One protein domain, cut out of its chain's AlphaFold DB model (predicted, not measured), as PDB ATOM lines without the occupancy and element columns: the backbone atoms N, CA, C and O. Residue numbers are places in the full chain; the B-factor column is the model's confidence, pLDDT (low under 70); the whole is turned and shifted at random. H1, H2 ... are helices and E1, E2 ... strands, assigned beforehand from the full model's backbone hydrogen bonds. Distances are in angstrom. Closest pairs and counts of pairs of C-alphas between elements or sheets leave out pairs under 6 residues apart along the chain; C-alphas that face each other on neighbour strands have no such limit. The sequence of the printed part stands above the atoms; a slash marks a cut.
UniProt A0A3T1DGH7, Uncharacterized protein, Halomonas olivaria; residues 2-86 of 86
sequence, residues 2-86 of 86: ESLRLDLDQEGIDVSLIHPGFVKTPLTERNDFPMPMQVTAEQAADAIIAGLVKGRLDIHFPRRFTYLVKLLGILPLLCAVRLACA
ATOM      1  N   GLU A   2     170.446 170.090 169.431       69.19
ATOM      2  CA  GLU A   2     171.188 168.815 169.374       69.19
ATOM      3  C   GLU A   2     170.535 167.771 168.447       69.19
ATOM      4  O   GLU A   2     171.236 167.135 167.674       69.19
ATOM      5  N   SER A   3     169.197 167.666 168.446       75.50
ATOM      6  CA  SER A   3     168.456 166.765 167.541       75.50
ATOM      7  C   SER A   3     168.750 167.034 166.060       75.50
ATOM      8  O   SER A   3     169.155 166.130 165.349       75.50
ATOM      9  N   LEU A   4     168.629 168.294 165.620       77.44
ATOM     10  CA  LEU A   4     168.860 168.684 164.225       77.44
ATOM     11  C   LEU A   4     170.317 168.461 163.796       77.44
ATOM     12  O   LEU A   4     170.579 168.164 162.638       77.44
ATOM     13  N   ARG A   5     171.268 168.604 164.727       76.94
ATOM     14  CA  ARG A   5     172.679 168.348 164.437       76.94
ATOM     15  C   ARG A   5     172.931 166.862 164.199       76.94
ATOM     16  O   ARG A   5     173.610 166.536 163.243       76.94
ATOM     17  N   LEU A   6     172.370 165.981 165.029       77.00
ATOM     18  CA  LEU A   6     172.521 164.530 164.867       77.00
ATOM     19  C   LEU A   6     171.939 164.028 163.539       77.00
ATOM     20  O   LEU A   6     172.509 163.134 162.920       77.00
ATOM     21  N   ASP A   7     170.836 164.629 163.097       81.50
ATOM     22  CA  ASP A   7     170.208 164.283 161.822       81.50
ATOM     23  C   ASP A   7     171.077 164.707 160.622       81.50
ATOM     24  O   ASP A   7     171.185 163.969 159.646       81.50
ATOM     25  N   LEU A   8     171.728 165.873 160.709       84.12
ATOM     26  CA  LEU A   8     172.516 166.474 159.623       84.12
ATOM     27  C   LEU A   8     174.003 166.078 159.620       84.12
ATOM     28  O   LEU A   8     174.670 166.214 158.594       84.12
ATOM     29  N   ASP A   9     174.512 165.543 160.730       82.12
ATOM     30  CA  ASP A   9     175.882 165.027 160.854       82.12
ATOM     31  C   ASP A   9     176.142 163.892 159.850       82.12
ATOM     32  O   ASP A   9     177.194 163.830 159.217       82.12
ATOM     33  N   GLN A  10     175.128 163.052 159.604       81.44
ATOM     34  CA  GLN A  10     175.198 161.980 158.604       81.44
ATOM     35  C   GLN A  10     175.327 162.495 157.160       81.44
ATOM     36  O   GLN A  10     175.806 161.761 156.298       81.44
ATOM     37  N   GLU A  11     174.942 163.746 156.895       86.75
ATOM     38  CA  GLU A  11     175.097 164.401 155.590       86.75
ATOM     39  C   GLU A  11     176.361 165.277 155.507       86.75
ATOM     40  O   GLU A  11     176.606 165.924 154.488       86.75
ATOM     41  N   GLY A  12     177.189 165.295 156.559       84.69
ATOM     42  CA  GLY A  12     178.403 166.109 156.622       84.69
ATOM     43  C   GLY A  12     178.130 167.609 156.757       84.69
ATOM     44  O   GLY A  12     178.957 168.422 156.338       84.69
ATOM     45  N   ILE A  13     176.969 167.990 157.303       86.88
ATOM     46  CA  ILE A  13     176.571 169.387 157.491       86.88
ATOM     47  C   ILE A  13     176.763 169.788 158.958       86.88
ATOM     48  O   ILE A  13     176.019 169.366 159.845       86.88
ATOM     49  N   ASP A  14     177.719 170.686 159.200       86.44
ATOM     50  CA  ASP A  14     177.956 171.265 160.521       86.44
ATOM     51  C   ASP A  14     176.904 172.322 160.884       86.44
ATOM     52  O   ASP A  14     176.647 173.276 160.144       86.44
ATOM     53  N   VAL A  15     176.340 172.204 162.088       88.25
ATOM     54  CA  VAL A  15     175.356 173.150 162.632       88.25
ATOM     55  C   VAL A  15     175.929 173.850 163.859       88.25
ATOM     56  O   VAL A  15     176.327 173.207 164.829       88.25
ATOM     57  N   SER A  16     175.925 175.185 163.837       90.44
ATOM     58  CA  SER A  16     176.360 176.034 164.954       90.44
ATOM     59  C   SER A  16     175.226 176.942 165.429       90.44
ATOM     60  O   SER A  16     174.505 177.531 164.624       90.44
ATOM     61  N   LEU A  17     175.081 177.087 166.744       91.31
ATOM     62  CA  LEU A  17     174.141 177.992 167.393       91.31
ATOM     63  C   LEU A  17     174.822 179.327 167.720       91.31
ATOM     64  O   LEU A  17     175.923 179.381 168.272       91.31
ATOM     65  N   ILE A  18     174.151 180.427 167.385       92.00
ATOM     66  CA  ILE A  18     174.678 181.781 167.553       92.00
ATOM     67  C   ILE A  18     173.903 182.490 168.667       92.00
ATOM     68  O   ILE A  18     172.682 182.617 168.611       92.00
ATOM     69  N   HIS A  19     174.634 182.994 169.660       89.44
ATOM     70  CA  HIS A  19     174.131 183.761 170.796       89.44
ATOM     71  C   HIS A  19     174.683 185.194 170.749       89.44
ATOM     72  O   HIS A  19     175.706 185.492 171.386       89.44
ATOM     73  N   PRO A  20     174.040 186.091 169.987       88.62
ATOM     74  CA  PRO A  20     174.449 187.481 169.930       88.62
ATOM     75  C   PRO A  20     174.014 188.219 171.204       88.62
ATOM     76  O   PRO A  20     172.959 187.956 171.778       88.62
ATOM     77  N   GLY A  21     174.831 189.173 171.638       86.56
ATOM     78  CA  GLY A  21     174.398 190.279 172.481       86.56
ATOM     79  C   GLY A  21     173.656 191.321 171.643       86.56
ATOM     80  O   GLY A  21     173.046 191.008 170.622       86.56
ATOM     81  N   PHE A  22     173.735 192.589 172.040       88.56
ATOM     82  CA  PHE A  22     173.119 193.662 171.264       88.56
ATOM     83  C   PHE A  22     173.951 193.987 170.022       88.56
ATOM     84  O   PHE A  22     175.140 194.279 170.128       88.56
ATOM     85  N   VAL A  23     173.320 193.974 168.848       90.19
ATOM     86  CA  VAL A  23     173.951 194.336 167.572       90.19
ATOM     87  C   VAL A  23     173.311 195.615 167.058       90.19
ATOM     88  O   VAL A  23     172.089 195.704 167.010       90.19
ATOM     89  N   LYS A  24     174.120 196.602 166.672       88.31
ATOM     90  CA  LYS A  24     173.650 197.866 166.109       88.31
ATOM     91  C   LYS A  24     173.134 197.644 164.692       88.31
ATOM     92  O   LYS A  24     173.903 197.472 163.752       88.31
ATOM     93  N   THR A  25     171.817 197.657 164.562       88.06
ATOM     94  CA  THR A  25     171.074 197.570 163.303       88.06
ATOM     95  C   THR A  25     169.957 198.617 163.287       88.06
ATOM     96  O   THR A  25     169.491 199.001 164.366       88.06
ATOM     97  N   PRO A  26     169.439 199.017 162.108       86.56
ATOM     98  CA  PRO A  26     168.287 199.921 162.025       86.56
ATOM     99  C   PRO A  26     167.060 199.425 162.806       86.56
ATOM    100  O   PRO A  26     166.249 200.220 163.269       86.56
ATOM    101  N   LEU A  27     166.928 198.103 162.985       85.50
ATOM    102  CA  LEU A  27     165.877 197.500 163.803       85.50
ATOM    103  C   LEU A  27     166.066 197.821 165.292       85.50
ATOM    104  O   LEU A  27     165.128 198.249 165.955       85.50
ATOM    105  N   THR A  28     167.283 197.648 165.811       83.06
ATOM    106  CA  THR A  28     167.606 197.894 167.227       83.06
ATOM    107  C   THR A  28     167.744 199.372 167.580       83.06
ATOM    108  O   THR A  28     167.638 199.720 168.746       83.06
ATOM    109  N   GLU A  29     167.967 200.255 166.606       81.19
ATOM    110  CA  GLU A  29     168.030 201.708 166.837       81.19
ATOM    111  C   GLU A  29     166.687 202.300 167.274       81.19
ATOM    112  O   GLU A  29     166.648 203.373 167.868       81.19
ATOM    113  N   ARG A  30     165.585 201.591 167.010       83.19
ATOM    114  CA  ARG A  30     164.236 201.992 167.427       83.19
ATOM    115  C   ARG A  30     163.901 201.560 168.856       83.19
ATOM    116  O   ARG A  30     162.812 201.874 169.323       83.19
ATOM    117  N   ASN A  31     164.801 200.838 169.525       83.06
ATOM    118  CA  ASN A  31     164.605 200.386 170.895       83.06
ATOM    119  C   ASN A  31     164.865 201.523 171.888       83.06
ATOM    120  O   ASN A  31     165.877 202.215 171.817       83.06
ATOM    121  N   ASP A  32     163.971 201.661 172.856       80.00
ATOM    122  CA  ASP A  32     163.952 202.677 173.909       80.00
ATOM    123  C   ASP A  32     164.600 202.208 175.228       80.00
ATOM    124  O   ASP A  32     164.489 202.864 176.263       80.00
ATOM    125  N   PHE A  33     165.328 201.089 175.196       80.50
ATOM    126  CA  PHE A  33     166.004 200.506 176.355       80.50
ATOM    127  C   PHE A  33     167.539 200.559 176.235       80.50
ATOM    128  O   PHE A  33     168.087 200.525 175.128       80.50
ATOM    129  N   PRO A  34     168.273 200.598 177.366       78.19
ATOM    130  CA  PRO A  34     169.730 200.568 177.345       78.19
ATOM    131  C   PRO A  34     170.248 199.236 176.781       78.19
ATOM    132  O   PRO A  34     169.907 198.161 177.271       78.19
ATOM    133  N   MET A  35     171.119 199.318 175.774       85.69
ATOM    134  CA  MET A  35     171.770 198.179 175.112       85.69
ATOM    135  C   MET A  35     173.268 198.149 175.457       85.69
ATOM    136  O   MET A  35     174.103 198.589 174.660       85.69
ATOM    137  N   PRO A  36     173.646 197.697 176.666       81.62
ATOM    138  CA  PRO A  36     175.036 197.709 177.104       81.62
ATOM    139  C   PRO A  36     175.900 196.799 176.230       81.62
ATOM    140  O   PRO A  36     175.493 195.701 175.856       81.62
ATOM    141  N   MET A  37     177.129 197.240 175.951       82.31
ATOM    142  CA  MET A  37     178.097 196.489 175.140       82.31
ATOM    143  C   MET A  37     177.561 196.109 173.746       82.31
ATOM    144  O   MET A  37     177.830 195.013 173.252       82.31
ATOM    145  N   GLN A  38     176.814 197.020 173.112       87.06
ATOM    146  CA  GLN A  38     176.383 196.868 171.724       87.06
ATOM    147  C   GLN A  38     177.593 196.782 170.779       87.06
ATOM    148  O   GLN A  38     178.548 197.549 170.905       87.06
ATOM    149  N   VAL A  39     177.542 195.851 169.828       89.94
ATOM    150  CA  VAL A  39     178.553 195.661 168.775       89.94
ATOM    151  C   VAL A  39     178.002 196.095 167.420       89.94
ATOM    152  O   VAL A  39     176.787 196.115 167.229       89.94
ATOM    153  N   THR A  40     178.862 196.442 166.463       91.81
ATOM    154  CA  THR A  40     178.403 196.732 165.093       91.81
ATOM    155  C   THR A  40     178.011 195.451 164.351       91.81
ATOM    156  O   THR A  40     178.370 194.343 164.762       91.81
ATOM    157  N   ALA A  41     177.264 195.590 163.254       91.56
ATOM    158  CA  ALA A  41     176.892 194.454 162.414       91.56
ATOM    159  C   ALA A  41     178.126 193.756 161.816       91.56
ATOM    160  O   ALA A  41     178.171 192.529 161.757       91.56
ATOM    161  N   GLU A  42     179.158 194.523 161.460       93.19
ATOM    162  CA  GLU A  42     180.433 194.013 160.947       93.19
ATOM    163  C   GLU A  42     181.154 193.188 162.018       93.19
ATOM    164  O   GLU A  42     181.546 192.052 161.774       93.19
ATOM    165  N   GLN A  43     181.235 193.701 163.250       92.00
ATOM    166  CA  GLN A  43     181.841 192.974 164.371       92.00
ATOM    167  C   GLN A  43     181.093 191.675 164.702       92.00
ATOM    168  O   GLN A  43     181.713 190.672 165.064       92.00
ATOM    169  N   ALA A  44     179.762 191.690 164.598       92.56
ATOM    170  CA  ALA A  44     178.943 190.495 164.757       92.56
ATOM    171  C   ALA A  44     179.237 189.472 163.650       92.56
ATOM    172  O   ALA A  44     179.466 188.300 163.952       92.56
ATOM    173  N   ALA A  45     179.295 189.911 162.390       93.75
ATOM    174  CA  ALA A  45     179.614 189.055 161.252       93.75
ATOM    175  C   ALA A  45     181.003 188.412 161.394       93.75
ATOM    176  O   ALA A  45     181.122 187.191 161.290       93.75
ATOM    177  N   ASP A  46     182.025 189.198 161.738       95.06
ATOM    178  CA  ASP A  46     183.389 188.703 161.958       95.06
ATOM    179  C   ASP A  46     183.438 187.649 163.073       95.06
ATOM    180  O   ASP A  46     184.093 186.610 162.945       95.06
ATOM    181  N   ALA A  47     182.714 187.881 164.173       92.94
ATOM    182  CA  ALA A  47     182.642 186.941 165.286       92.94
ATOM    183  C   ALA A  47     181.936 185.628 164.906       92.94
ATOM    184  O   ALA A  47     182.378 184.560 165.348       92.94
ATOM    185  N   ILE A  48     180.876 185.701 164.092       93.69
ATOM    186  CA  ILE A  48     180.159 184.536 163.558       93.69
ATOM    187  C   ILE A  48     181.085 183.734 162.648       93.69
ATOM    188  O   ILE A  48     181.325 182.560 162.920       93.69
ATOM    189  N   ILE A  49     181.669 184.367 161.628       95.06
ATOM    190  CA  ILE A  49     182.550 183.704 160.655       95.06
ATOM    191  C   ILE A  49     183.733 183.049 161.371       95.06
ATOM    192  O   ILE A  49     184.009 181.867 161.170       95.06
ATOM    193  N   ALA A  50     184.393 183.766 162.284       94.38
ATOM    194  CA  ALA A  50     185.506 183.218 163.053       94.38
ATOM    195  C   ALA A  50     185.097 182.067 163.994       94.38
ATOM    196  O   ALA A  50     185.951 181.277 164.404       94.38
ATOM    197  N   GLY A  51     183.829 181.997 164.406       92.62
ATOM    198  CA  GLY A  51     183.270 180.881 165.167       92.62
ATOM    199  C   GLY A  51     182.993 179.663 164.288       92.62
ATOM    200  O   GLY A  51     183.426 178.568 164.642       92.62
ATOM    201  N   LEU A  52     182.365 179.885 163.131       92.75
ATOM    202  CA  LEU A  52     182.039 178.856 162.143       92.75
ATOM    203  C   LEU A  52     183.303 178.190 161.586       92.75
ATOM    204  O   LEU A  52     183.420 176.973 161.628       92.75
ATOM    205  N   VAL A  53     184.308 178.977 161.183       93.38
ATOM    206  CA  VAL A  53     185.604 178.464 160.688       93.38
ATOM    207  C   VAL A  53     186.327 177.606 161.735       93.38
ATOM    208  O   VAL A  53     187.126 176.741 161.394       93.38
ATOM    209  N   LYS A  54     186.059 177.830 163.026       91.69
ATOM    210  CA  LYS A  54     186.639 177.050 164.130       91.69
ATOM    211  C   LYS A  54     185.809 175.819 164.509       91.69
ATOM    212  O   LYS A  54     186.151 175.188 165.506       91.69
ATOM    213  N   GLY A  55     184.723 175.519 163.791       88.81
ATOM    214  CA  GLY A  55     183.817 174.410 164.107       88.81
ATOM    215  C   GLY A  55     183.157 174.553 165.481       88.81
ATOM    216  O   GLY A  55     182.943 173.567 166.184       88.81
ATOM    217  N   ARG A  56     182.917 175.788 165.945       88.25
ATOM    218  CA  ARG A  56     182.321 176.000 167.270       88.25
ATOM    219  C   ARG A  56     180.821 175.781 167.233       88.25
ATOM    220  O   ARG A  56     180.110 176.575 166.636       88.25
ATOM    221  N   LEU A  57     180.365 174.817 168.024       87.25
ATOM    222  CA  LEU A  57     178.944 174.537 168.228       87.25
ATOM    223  C   LEU A  57     178.182 175.741 168.789       87.25
ATOM    224  O   LEU A  57     177.093 176.031 168.314       87.25
ATOM    225  N   ASP A  58     178.766 176.475 169.742       90.19
ATOM    226  CA  ASP A  58     178.149 177.661 170.341       90.19
ATOM    227  C   ASP A  58     179.007 178.914 170.148       90.19
ATOM    228  O   ASP A  58     180.118 179.046 170.683       90.19
ATOM    229  N   ILE A  59     178.464 179.899 169.438       91.06
ATOM    230  CA  ILE A  59     179.152 181.145 169.110       91.06
ATOM    231  C   ILE A  59     178.514 182.295 169.884       91.06
ATOM    232  O   ILE A  59     177.423 182.754 169.567       91.06
ATOM    233  N   HIS A  60     179.225 182.791 170.895       90.81
ATOM    234  CA  HIS A  60     178.788 183.913 171.727       90.81
ATOM    235  C   HIS A  60     179.597 185.178 171.420       90.81
ATOM    236  O   HIS A  60     180.836 185.129 171.393       90.81
ATOM    237  N   PHE A  61     178.928 186.323 171.266       88.62
ATOM    238  CA  PHE A  61     179.585 187.629 171.164       88.62
ATOM    239  C   PHE A  61     178.669 188.779 171.619       88.62
ATOM    240  O   PHE A  61     177.491 188.761 171.293       88.62
ATOM    241  N   PRO A  62     179.189 189.799 172.324       84.75
ATOM    242  CA  PRO A  62     180.530 189.871 172.897       84.75
ATOM    243  C   PRO A  62     180.664 188.945 174.117       84.75
ATOM    244  O   PRO A  62     179.893 189.019 175.070       84.75
ATOM    245  N   ARG A  63     181.693 188.081 174.121       78.50
ATOM    246  CA  ARG A  63     181.856 187.014 175.134       78.50
ATOM    247  C   ARG A  63     181.853 187.526 176.571       78.50
ATOM    248  O   ARG A  63     181.285 186.883 177.444       78.50
ATOM    249  N   ARG A  64     182.474 188.684 176.814       77.19
ATOM    250  CA  ARG A  64     182.547 189.301 178.148       77.19
ATOM    251  C   ARG A  64     181.157 189.563 178.724       77.19
ATOM    252  O   ARG A  64     180.926 189.245 179.883       77.19
ATOM    253  N   PHE A  65     180.235 190.072 177.906       78.12
ATOM    254  CA  PHE A  65     178.864 190.324 178.337       78.12
ATOM    255  C   PHE A  65     178.135 189.024 178.656       78.12
ATOM    256  O   PHE A  65     177.591 188.877 179.745       78.12
ATOM    257  N   THR A  66     178.178 188.047 177.746       75.31
ATOM    258  CA  THR A  66     177.486 186.774 177.963       75.31
ATOM    259  C   THR A  66     178.007 186.049 179.204       75.31
ATOM    260  O   THR A  66     177.212 185.515 179.972       75.31
ATOM    261  N   TYR A  67     179.323 186.039 179.436       78.31
ATOM    262  CA  TYR A  67     179.886 185.422 180.638       78.31
ATOM    263  C   TYR A  67     179.503 186.172 181.911       78.31
ATOM    264  O   TYR A  67     179.202 185.516 182.902       78.31
ATOM    265  N   LEU A  68     179.444 187.507 181.885       79.69
ATOM    266  CA  LEU A  68     178.980 188.297 183.026       79.69
ATOM    267  C   LEU A  68     177.525 187.960 183.380       79.69
ATOM    268  O   LEU A  68     177.223 187.685 184.536       79.69
ATOM    269  N   VAL A  69     176.638 187.912 182.383       78.12
ATOM    270  CA  VAL A  69     175.221 187.570 182.589       78.12
ATOM    271  C   VAL A  69     175.065 186.125 183.068       78.12
ATOM    272  O   VAL A  69     174.313 185.872 184.006       78.12
ATOM    273  N   LYS A  70     175.808 185.174 182.489       78.50
ATOM    274  CA  LYS A  70     175.812 183.777 182.952       78.50
ATOM    275  C   LYS A  70     176.301 183.664 184.398       78.50
ATOM    276  O   LYS A  70     175.698 182.932 185.171       78.50
ATOM    277  N   LEU A  71     177.343 184.405 184.778       79.19
ATOM    278  CA  LEU A  71     177.861 184.427 186.148       79.19
ATOM    279  C   LEU A  71     176.822 184.989 187.131       79.19
ATOM    280  O   LEU A  71     176.607 184.403 188.188       79.19
ATOM    281  N   LEU A  72     176.141 186.078 186.758       76.50
ATOM    282  CA  LEU A  72     175.040 186.637 187.549       76.50
ATOM    283  C   LEU A  72     173.876 185.646 187.693       76.50
ATOM    284  O   LEU A  72     173.289 185.560 188.765       76.50
ATOM    285  N   GLY A  73     173.575 184.864 186.652       74.25
ATOM    286  CA  GLY A  73     172.519 183.847 186.678       74.25
ATOM    287  C   GLY A  73     172.829 182.607 187.528       74.25
ATOM    288  O   GLY A  73     171.906 181.906 187.928       74.25
ATOM    289  N   ILE A  74     174.105 182.333 187.820       79.19
ATOM    290  CA  ILE A  74     174.533 181.225 188.700       79.19
ATOM    291  C   ILE A  74     174.519 181.652 190.177       79.19
ATOM    292  O   ILE A  74     174.534 180.813 191.081       79.19
ATOM    293  N   LEU A  75     174.488 182.957 190.446       78.50
ATOM    294  CA  LEU A  75     174.518 183.485 191.798       78.50
ATOM    295  C   LEU A  75     173.199 183.143 192.530       78.50
ATOM    296  O   LEU A  75     172.122 183.361 191.970       78.50
ATOM    297  N   PRO A  76     173.238 182.625 193.776       77.50
ATOM    298  CA  PRO A  76     172.025 182.319 194.524       77.50
ATOM    299  C   PRO A  76     171.154 183.571 194.647       77.50
ATOM    300  O   PRO A  76     171.663 184.667 194.890       77.50
ATOM    301  N   LEU A  77     169.838 183.391 194.497       68.06
ATOM    302  CA  LEU A  77     168.844 184.464 194.359       68.06
ATOM    303  C   LEU A  77     169.028 185.605 195.384       68.06
ATOM    304  O   LEU A  77     168.939 186.780 195.041       68.06
ATOM    305  N   LEU A  78     169.373 185.260 196.627       65.62
ATOM    306  CA  LEU A  78     169.635 186.199 197.726       65.62
ATOM    307  C   LEU A  78     170.807 187.162 197.469       65.62
ATOM    308  O   LEU A  78     170.749 188.325 197.861       65.62
ATOM    309  N   CYS A  79     171.871 186.700 196.822       66.88
ATOM    310  CA  CYS A  79     173.033 187.522 196.497       66.88
ATOM    311  C   CYS A  79     172.774 188.386 195.254       66.88
ATOM    312  O   CYS A  79     173.177 189.546 195.233       66.88
ATOM    313  N   ALA A  80     172.043 187.862 194.263       66.81
ATOM    314  CA  ALA A  80     171.670 188.614 193.063       66.81
ATOM    315  C   ALA A  80     170.767 189.816 193.388       66.81
ATOM    316  O   ALA A  80     171.019 190.918 192.906       66.81
ATOM    317  N   VAL A  81     169.778 189.641 194.276       63.88
ATOM    318  CA  VAL A  81     168.897 190.738 194.722       63.88
ATOM    319  C   VAL A  81     169.684 191.832 195.456       63.88
ATOM    320  O   VAL A  81     169.436 193.014 195.239       63.88
ATOM    321  N   ARG A  82     170.680 191.474 196.279       68.12
ATOM    322  CA  ARG A  82     171.515 192.470 196.978       68.12
ATOM    323  C   ARG A  82     172.422 193.266 196.041       68.12
ATOM    324  O   ARG A  82     172.661 194.430 196.321       68.12
ATOM    325  N   LEU A  83     172.920 192.654 194.967       62.69
ATOM    326  CA  LEU A  83     173.731 193.330 193.948       62.69
ATOM    327  C   LEU A  83     172.897 194.200 192.999       62.69
ATOM    328  O   LEU A  83     173.412 195.186 192.499       62.69
ATOM    329  N   ALA A  84     171.637 193.842 192.738       62.00
ATOM    330  CA  ALA A  84     170.750 194.623 191.874       62.00
ATOM    331  C   ALA A  84     170.123 195.842 192.578       62.00
ATOM    332  O   ALA A  84     169.714 196.789 191.911       62.00
ATOM    333  N   CYS A  85     170.015 195.807 193.911       54.50
ATOM    334  CA  CYS A  85     169.475 196.898 194.730       54.50
ATOM    335  C   CYS A  85     170.548 197.800 195.373       54.50
ATOM    336  O   CYS A  85     170.177 198.696 196.132       54.50
ATOM    337  N   ALA A  86     171.836 197.551 195.120       50.84
ATOM    338  CA  ALA A  86     172.958 198.374 195.580       50.84
ATOM    339  C   ALA A  86     173.518 199.207 194.421       50.84
ATOM    340  O   ALA A  86     173.919 200.361 194.687       50.84
TER     341      ALA A  86
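AT A GLANCE: This is residues 2 to 86 of the 86 residues of an uncharacterized protein of Halomonas olivaria (UniProt A0A3T1DGH7). A small core of two short parallel strands, E1 and E2, side by side, has the helix H2 packed on it, mainly on E2. From this core the chain reaches out to two opposite ends, with H1 at one end and H3 followed by H4 toward the other, while residues 21 to 40 make a wide loop between E1 and H2. The printed part has 85 residues with four named helices and two named strands, in the order H1 E1 H2 E2 H3 H4; the class is mostly helix, and the sheet has the order E1, E2, all parallel. The whole is loose, with a radius of gyration of the C-alphas of 16.6 A, and only just elongated, spanning 52 by 34 by 19 A.

IN THESE COORDINATES: E1 is residues 17 to 20, 9.8 A from first to last C-alpha, and E2 is residues 58 to 61, 10.1 A. H2 is residues 41 to 52, 16.4 A long, with C-alpha 41 at (176.892, 194.454, 162.414). H1 is residues 2 to 9, with C-alpha 2 at (171.188, 168.815, 169.374). H3 is residues 63 to 74, 16.5 A long. H4 is residues 77 to 84, with C-alpha 84 at (170.750, 194.623, 191.874).

HOW THE PARTS SIT: E1 and E2 are parallel neighbours, with 12 degrees between their directions; N 19 and O 59, and N 59 and O 17, are each 2.8 A apart, within hydrogen-bond range. E1, H2 and E2 form a strand-helix-strand unit, two parallel neighbour strands with a helix between them along the chain, and its crossover is left-handed. The closest C-alphas of H2 and E2 are those of Gly 51 and Ile 59, 5.7 A apart; those of E1 and H2 are Ile 18 and Ile 48, 7.3 A. Residues 23 to 24 pair with residues 39 to 40, parallel. The closest C-alphas of E2 and H3 are those of His 60 and Thr 66, 7.0 A apart, and E1 and H3 are near each other. H3 and H4 are close but not clearly touching, the C-alphas of Leu 72 and Ala 80 being closest at 6.8 A, with a steep tilt of 48 degrees, opposite ways. H1 is apart from H2, E2, H3 and H4. In H1, H2 and H3 every O i to N i+4 pair is within hydrogen-bond range; in H4, 3 of 4 are.

THE WHOLE: The two C-alphas farthest apart are those of Glu 11 and Ala 86, 52.5 A. Residues 7 to 12, of which 7 to 9 belong to H1, and residues 73 to 79, of which 77 to 79 belong to H4, stand free. The link from E1 to H2, 20 residues, is long. The printed part has no cut. Mean pLDDT of the printed part is 82.6; residue 2 and residues 77 to 86 are under 70.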